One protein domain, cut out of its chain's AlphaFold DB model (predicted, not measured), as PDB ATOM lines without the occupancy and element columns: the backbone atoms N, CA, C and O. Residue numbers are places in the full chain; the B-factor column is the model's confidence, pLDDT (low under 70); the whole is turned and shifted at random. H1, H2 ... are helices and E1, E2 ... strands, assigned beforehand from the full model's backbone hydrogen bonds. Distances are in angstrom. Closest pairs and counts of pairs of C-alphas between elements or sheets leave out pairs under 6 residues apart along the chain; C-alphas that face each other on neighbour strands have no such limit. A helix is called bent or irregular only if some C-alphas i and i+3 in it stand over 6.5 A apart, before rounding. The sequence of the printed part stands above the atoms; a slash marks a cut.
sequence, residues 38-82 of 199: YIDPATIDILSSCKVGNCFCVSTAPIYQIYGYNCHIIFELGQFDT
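This is residues 38 to 82 of the 199 residues of an uncharacterized protein of Candidatus Cloacimonetes bacterium ADurb.Bin211 (UniProt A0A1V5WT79). What is the main picture? A narrow ribbon of two antiparallel strands, E1 and E2, runs along the longer axis, with the helix H1 packed on E1 near one end of the ribbon and the short helix H3 at that same end, while the loop with the short helix H2 sticks out at the other end with residues 63 to 68. What is it made of, and how large is it? The printed part has 45 residues with three named helices and two named strands, in the order H1, E1, H2, E2, H3; the class is mixed, helices and strands. It is only just loose, close to compact, with a radius of gyration of the C-alphas of 11.4 A, and elongated, spanning 31 by 19 by 16 A.

Where does the first element lie? H1 holds residues 41 to 49, begins at C-alpha 41 at (-49.274, 39.024, 75.100) and is 12.5 A long. Where are the strands? E1 holds residues 55 to 59, 13.5 A, and begins at C-alpha 55 at (-62.360, 37.504, 83.761). E2 holds residues 72 to 76, 13.3 A. Where are the short helices? H2 holds residues 62 to 65, 5.0 A, between the strands along the chain. H3 holds residues 77 to 80 and ends at C-alpha 80 at (-56.786, 34.408, 74.689); it is only just irregular, with C-alphas 77 and 80 6.6 A apart.

How do the strands pair? E1 and E2 are antiparallel neighbours at 153 degrees; N 56 and O 75 are 2.9 A apart and N 73 and O 58 are 2.8 A apart, within hydrogen-bond range. What comes near E1? The closest C-alphas of H1 and E1 are those of Leu 47 and Phe 56, 6.0 A apart; H1 and E2 are apart. The closest C-alphas of E1 and H3 are those of Cys 55 and Leu 77, 5.2 A apart. How do the helices stand? H1 and H3 are close but not clearly touching, with the C-alphas of Ser 48 and Leu 77 closest at 6.8 A; H2 is apart from both H1 and H3. In H1 every O i to N i+4 pair is within hydrogen-bond range; H2 and H3 are too short for such a pair, and the one O i to N i+3 pair is within range in H2 but not in H3.

How far does it reach? The two C-alphas farthest apart in the domain are those of Gly 68 and Thr 82, at 32.3 A. Is there a cut or a long link? The printed part has no cut. The links H1 to E1, E1 to H2 and E2 to H3 are tight, H2 to E2 is short, and no link is long. Where is the model's confidence low? Residues 50 to 53 have a pLDDT under 70; the mean of the printed part is 82.1.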
ATOM      1  N   TYR A  38     -55.178  47.392  70.908       78.25
ATOM      2  CA  TYR A  38     -54.045  46.470  70.847       78.25
ATOM      3  C   TYR A  38     -53.695  46.017  72.267       78.25
ATOM      4  O   TYR A  38     -53.371  46.850  73.113       78.25
ATOM      5  N   ILE A  39     -53.773  44.712  72.517       81.31
ATOM      6  CA  ILE A  39     -53.345  44.086  73.769       81.31
ATOM      7  C   ILE A  39     -52.141  43.220  73.424       81.31
ATOM      8  O   ILE A  39     -52.260  42.340  72.576       81.31
ATOM      9  N   ASP A  40     -50.982  43.484  74.020       81.88
ATOM     10  CA  ASP A  40     -49.806  42.638  73.827       81.88
ATOM     11  C   ASP A  40     -49.878  41.377  74.717       81.88
ATOM     12  O   ASP A  40     -50.528  41.402  75.767       81.88
ATOM     13  N   PRO A  41     -49.207  40.271  74.338       82.31
ATOM     14  CA  PRO A  41     -49.274  39.024  75.100       82.31
ATOM     15  C   PRO A  41     -48.796  39.153  76.551       82.31
ATOM     16  O   PRO A  41     -49.385  38.543  77.438       82.31
ATOM     17  N   ALA A  42     -47.792  39.996  76.825       83.81
ATOM     18  CA  ALA A  42     -47.296  40.176  78.189       83.81
ATOM     19  C   ALA A  42     -48.342  40.866  79.079       83.81
ATOM     20  O   ALA A  42     -48.512  40.496  80.241       83.81
ATOM     21  N   THR A  43     -49.101  41.818  78.530       80.50
ATOM     22  CA  THR A  43     -50.264  42.400  79.212       80.50
ATOM     23  C   THR A  43     -51.329  41.341  79.509       80.50
ATOM     24  O   THR A  43     -51.889  41.343  80.606       80.50
ATOM     25  N   ILE A  44     -51.587  40.403  78.590       80.81
ATOM     26  CA  ILE A  44     -52.534  39.296  78.821       80.81
ATOM     27  C   ILE A  44     -52.056  38.408  79.973       80.81
ATOM     28  O   ILE A  44     -52.859  38.093  80.853       80.81
ATOM     29  N   ASP A  45     -50.770  38.058  80.020       80.75
ATOM     30  CA  ASP A  45     -50.187  37.240  81.091       80.75
ATOM     31  C   ASP A  45     -50.300  37.924  82.461       80.75
ATOM     32  O   ASP A  45     -50.732  37.314  83.445       80.75
ATOM     33  N   ILE A  46     -49.979  39.221  82.526       79.81
ATOM     34  CA  ILE A  46     -50.081  40.024  83.753       79.81
ATOM     35  C   ILE A  46     -51.536  40.104  84.219       79.81
ATOM     36  O   ILE A  46     -51.831  39.811  85.379       79.81
ATOM     37  N   LEU A  47     -52.464  40.459  83.331       75.31
ATOM     38  CA  LEU A  47     -53.882  40.596  83.678       75.31
ATOM     39  C   LEU A  47     -54.509  39.251  84.052       75.31
ATOM     40  O   LEU A  47     -55.316  39.177  84.980       75.31
ATOM     41  N   SER A  48     -54.066  38.179  83.401       72.25
ATOM     42  CA  SER A  48     -54.416  36.810  83.765       72.25
ATOM     43  C   SER A  48     -53.828  36.398  85.110       72.25
ATOM     44  O   SER A  48     -54.321  35.446  85.694       72.25
ATOM     45  N   SER A  49     -52.814  37.072  85.653       72.31
ATOM     46  CA  SER A  49     -52.296  36.789  87.000       72.31
ATOM     47  C   SER A  49     -53.072  37.519  88.111       72.31
ATOM     48  O   SER A  49     -53.176  37.009  89.226       72.31
ATOM     49  N   CYS A  50     -53.700  38.660  87.805       64.75
ATOM     50  CA  CYS A  50     -54.440  39.517  88.747       64.75
ATOM     51  C   CYS A  50     -55.957  39.222  88.788       64.75
ATOM     52  O   CYS A  50     -56.774  40.139  88.895       64.75
ATOM     53  N   LYS A  51     -56.340  37.946  88.664       64.00
ATOM     54  CA  LYS A  51     -57.725  37.508  88.415       64.00
ATOM     55  C   LYS A  51     -58.709  37.958  89.498       64.00
ATOM     56  O   LYS A  51     -58.482  37.744  90.688       64.00
ATOM     57  N   VAL A  52     -59.879  38.425  89.062       60.66
ATOM     58  CA  VAL A  52     -61.107  38.447  89.867       60.66
ATOM     59  C   VAL A  52     -62.111  37.530  89.169       60.66
ATOM     60  O   VAL A  52     -62.733  37.903  88.177       60.66
ATOM     61  N   GLY A  53     -62.236  36.290  89.644       68.00
ATOM     62  CA  GLY A  53     -63.044  35.270  88.968       68.00
ATOM     63  C   GLY A  53     -62.434  34.805  87.637       68.00
ATOM     64  O   GLY A  53     -61.217  34.671  87.525       68.00
ATOM     65  N   ASN A  54     -63.282  34.543  86.635       78.88
ATOM     66  CA  ASN A  54     -62.873  34.024  85.319       78.88
ATOM     67  C   ASN A  54     -62.643  35.112  84.254       78.88
ATOM     68  O   ASN A  54     -62.615  34.806  83.062       78.88
ATOM     69  N   CYS A  55     -62.479  36.368  84.669       83.50
ATOM     70  CA  CYS A  55     -62.360  37.504  83.761       83.50
ATOM     71  C   CYS A  55     -61.188  38.409  84.139       83.50
ATOM     72  O   CYS A  55     -60.716  38.410  85.280       83.50
ATOM     73  N   PHE A  56     -60.767  39.229  83.183       83.75
ATOM     74  CA  PHE A  56     -59.870  40.353  83.416       83.75
ATOM     75  C   PHE A  56     -60.382  41.609  82.706       83.75
ATOM     76  O   PHE A  56     -61.195  41.541  81.783       83.75
ATOM     77  N   CYS A  57     -59.926  42.770  83.171       85.31
ATOM     78  CA  CYS A  57     -60.362  44.068  82.675       85.31
ATOM     79  C   CYS A  57     -59.213  44.778  81.960       85.31
ATOM     80  O   CYS A  57     -58.117  44.900  82.506       85.31
ATOM     81  N   VAL A  58     -59.490  45.302  80.771       86.38
ATOM     82  CA  VAL A  58     -58.573  46.133  79.989       86.38
ATOM     83  C   VAL A  58     -59.180  47.520  79.862       86.38
ATOM     84  O   VAL A  58     -60.340  47.666  79.481       86.38
ATOM     85  N   SER A  59     -58.406  48.549  80.184       85.88
ATOM     86  CA  SER A  59     -58.821  49.930  79.931       85.88
ATOM     87  C   SER A  59     -58.409  50.343  78.527       85.88
ATOM     88  O   SER A  59     -57.380  49.899  78.015       85.88
ATOM     89  N   THR A  60     -59.191  51.217  77.905       87.12
ATOM     90  CA  THR A  60     -58.832  51.806  76.616       87.12
ATOM     91  C   THR A  60     -57.451  52.480  76.687       87.12
ATOM     92  O   THR A  60     -57.136  53.145  77.673       87.12
ATOM     93  N   ALA A  61     -56.624  52.334  75.645       84.69
ATOM     94  CA  ALA A  61     -55.296  52.951  75.594       84.69
ATOM     95  C   ALA A  61     -55.366  54.496  75.671       84.69
ATOM     96  O   ALA A  61     -56.328  55.075  75.155       84.69
ATOM     97  N   PRO A  62     -54.339  55.178  76.230       86.94
ATOM     98  CA  PRO A  62     -54.351  56.632  76.437       86.94
ATOM     99  C   PRO A  62     -54.705  57.448  75.191       86.94
ATOM    100  O   PRO A  62     -55.406  58.449  75.295       86.94
ATOM    101  N   ILE A  63     -54.283  56.989  74.008       85.88
ATOM    102  CA  ILE A  63     -54.555  57.682  72.748       85.88
ATOM    103  C   ILE A  63     -56.048  57.917  72.507       85.88
ATOM    104  O   ILE A  63     -56.419  59.002  72.088       85.88
ATOM    105  N   TYR A  64     -56.920  56.958  72.828       87.25
ATOM    106  CA  TYR A  64     -58.360  57.130  72.621       87.25
ATOM    107  C   TYR A  64     -59.027  57.906  73.759       87.25
ATOM    108  O   TYR A  64     -60.055  58.546  73.544       87.25
ATOM    109  N   GLN A  65     -58.441  57.883  74.960       86.88
ATOM    110  CA  GLN A  65     -58.948  58.649  76.101       86.88
ATOM    111  C   GLN A  65     -58.881  60.156  75.827       86.88
ATOM    112  O   GLN A  65     -59.782  60.888  76.231       86.88
ATOM    113  N   ILE A  66     -57.865  60.608  75.079       85.19
ATOM    114  CA  ILE A  66     -57.728  62.002  74.623       85.19
ATOM    115  C   ILE A  66     -58.924  62.427  73.752       85.19
ATOM    116  O   ILE A  66     -59.350  63.575  73.817       85.19
ATOM    117  N   TYR A  67     -59.519  61.491  73.009       82.94
ATOM    118  CA  TYR A  67     -60.730  61.711  72.208       82.94
ATOM    119  C   TYR A  67     -62.033  61.449  72.990       82.94
ATOM    120  O   TYR A  67     -63.109  61.366  72.406       82.94
ATOM    121  N   GLY A  68     -61.962  61.309  74.319       87.69
ATOM    122  CA  GLY A  68     -63.127  61.087  75.181       87.69
ATOM    123  C   GLY A  68     -63.598  59.632  75.262       87.69
ATOM    124  O   GLY A  68     -64.601  59.352  75.920       87.69
ATOM    125  N   TYR A  69     -62.878  58.687  74.652       88.75
ATOM    126  CA  TYR A  69     -63.201  57.263  74.731       88.75
ATOM    127  C   TYR A  69     -62.500  56.619  75.928       88.75
ATOM    128  O   TYR A  69     -61.423  56.033  75.814       88.75
ATOM    129  N   ASN A  70     -63.125  56.741  77.097       89.25
ATOM    130  CA  ASN A  70     -62.684  56.076  78.317       89.25
ATOM    131  C   ASN A  70     -63.605  54.889  78.621       89.25
ATOM    132  O   ASN A  70     -64.672  55.052  79.217       89.25
ATOM    133  N   CYS A  71     -63.225  53.703  78.146       85.50
ATOM    134  CA  CYS A  71     -63.987  52.479  78.345       85.50
ATOM    135  C   CYS A  71     -63.160  51.431  79.100       85.50
ATOM    136  O   CYS A  71     -61.931  51.381  79.022       85.50
ATOM    137  N   HIS A  72     -63.876  50.548  79.790       87.69
ATOM    138  CA  HIS A  72     -63.333  49.330  80.372       87.69
ATOM    139  C   HIS A  72     -63.949  48.138  79.644       87.69
ATOM    140  O   HIS A  72     -65.171  48.041  79.531       87.69
ATOM    141  N   ILE A  73     -63.101  47.258  79.129       88.25
ATOM    142  CA  ILE A  73     -63.496  46.071  78.380       88.25
ATOM    143  C   ILE A  73     -63.191  44.860  79.250       88.25
ATOM    144  O   ILE A  73     -62.065  44.686  79.716       88.25
ATOM    145  N   ILE A  74     -64.210  44.041  79.487       88.00
ATOM    146  CA  ILE A  74     -64.096  42.824  80.285       88.00
ATOM    147  C   ILE A  74     -63.950  41.651  79.323       88.00
ATOM    148  O   ILE A  74     -64.811  41.442  78.469       88.00
ATOM    149  N   PHE A  75     -62.874  40.891  79.484       87.50
ATOM    150  CA  PHE A  75     -62.617  39.674  78.725       87.50
ATOM    151  C   PHE A  75     -62.707  38.459  79.636       87.50
ATOM    152  O   PHE A  75     -62.225  38.481  80.771       87.50
ATOM    153  N   GLU A  76     -63.287  37.379  79.123       87.69
ATOM    154  CA  GLU A  76     -63.170  36.063  79.743       87.69
ATOM    155  C   GLU A  76     -61.735  35.542  79.574       87.69
ATOM    156  O   GLU A  76     -61.106  35.753  78.537       87.69
ATOM    157  N   LEU A  77     -61.204  34.819  80.563       77.75
ATOM    158  CA  LEU A  77     -59.841  34.265  80.508       77.75
ATOM    159  C   LEU A  77     -59.619  33.342  79.301       77.75
ATOM    160  O   LEU A  77     -58.524  33.295  78.750       77.75
ATOM    161  N   GLY A  78     -60.664  32.630  78.869       83.31
ATOM    162  CA  GLY A  78     -60.615  31.761  77.693       83.31
ATOM    163  C   GLY A  78     -60.561  32.513  76.359       83.31
ATOM    164  O   GLY A  78     -60.451  31.872  75.317       83.31
ATOM    165  N   GLN A  79     -60.652  33.846  76.348       86.19
ATOM    166  CA  GLN A  79     -60.621  34.638  75.116       86.19
ATOM    167  C   GLN A  79     -59.245  34.609  74.431       86.19
ATOM    168  O   GLN A  79     -59.171  34.794  73.220       86.19
ATOM    169  N   PHE A  80     -58.169  34.359  75.182       87.88
ATOM    170  CA  PHE A  80     -56.786  34.408  74.689       87.88
ATOM    171  C   PHE A  80     -55.969  33.172  75.094       87.88
ATOM    172  O   PHE A  80     -54.750  33.233  75.197       87.88
ATOM    173  N   ASP A  81     -56.640  32.044  75.341       85.06
ATOM    174  CA  ASP A  81     -56.003  30.782  75.747       85.06
ATOM    175  C   ASP A  81     -55.242  30.073  74.610       85.06
ATOM    176  O   ASP A  81     -54.478  29.141  74.865       85.06
ATOM    177  N   THR A  82     -55.433  30.511  73.363       88.12
ATOM    178  CA  THR A  82     -54.702  30.026  72.192       88.12
ATOM    179  C   THR A  82     -54.192  31.177  71.330       88.12
ATOM    180  O   THR A  82     -54.838  32.221  71.193       88.12
TER     181      THR A  82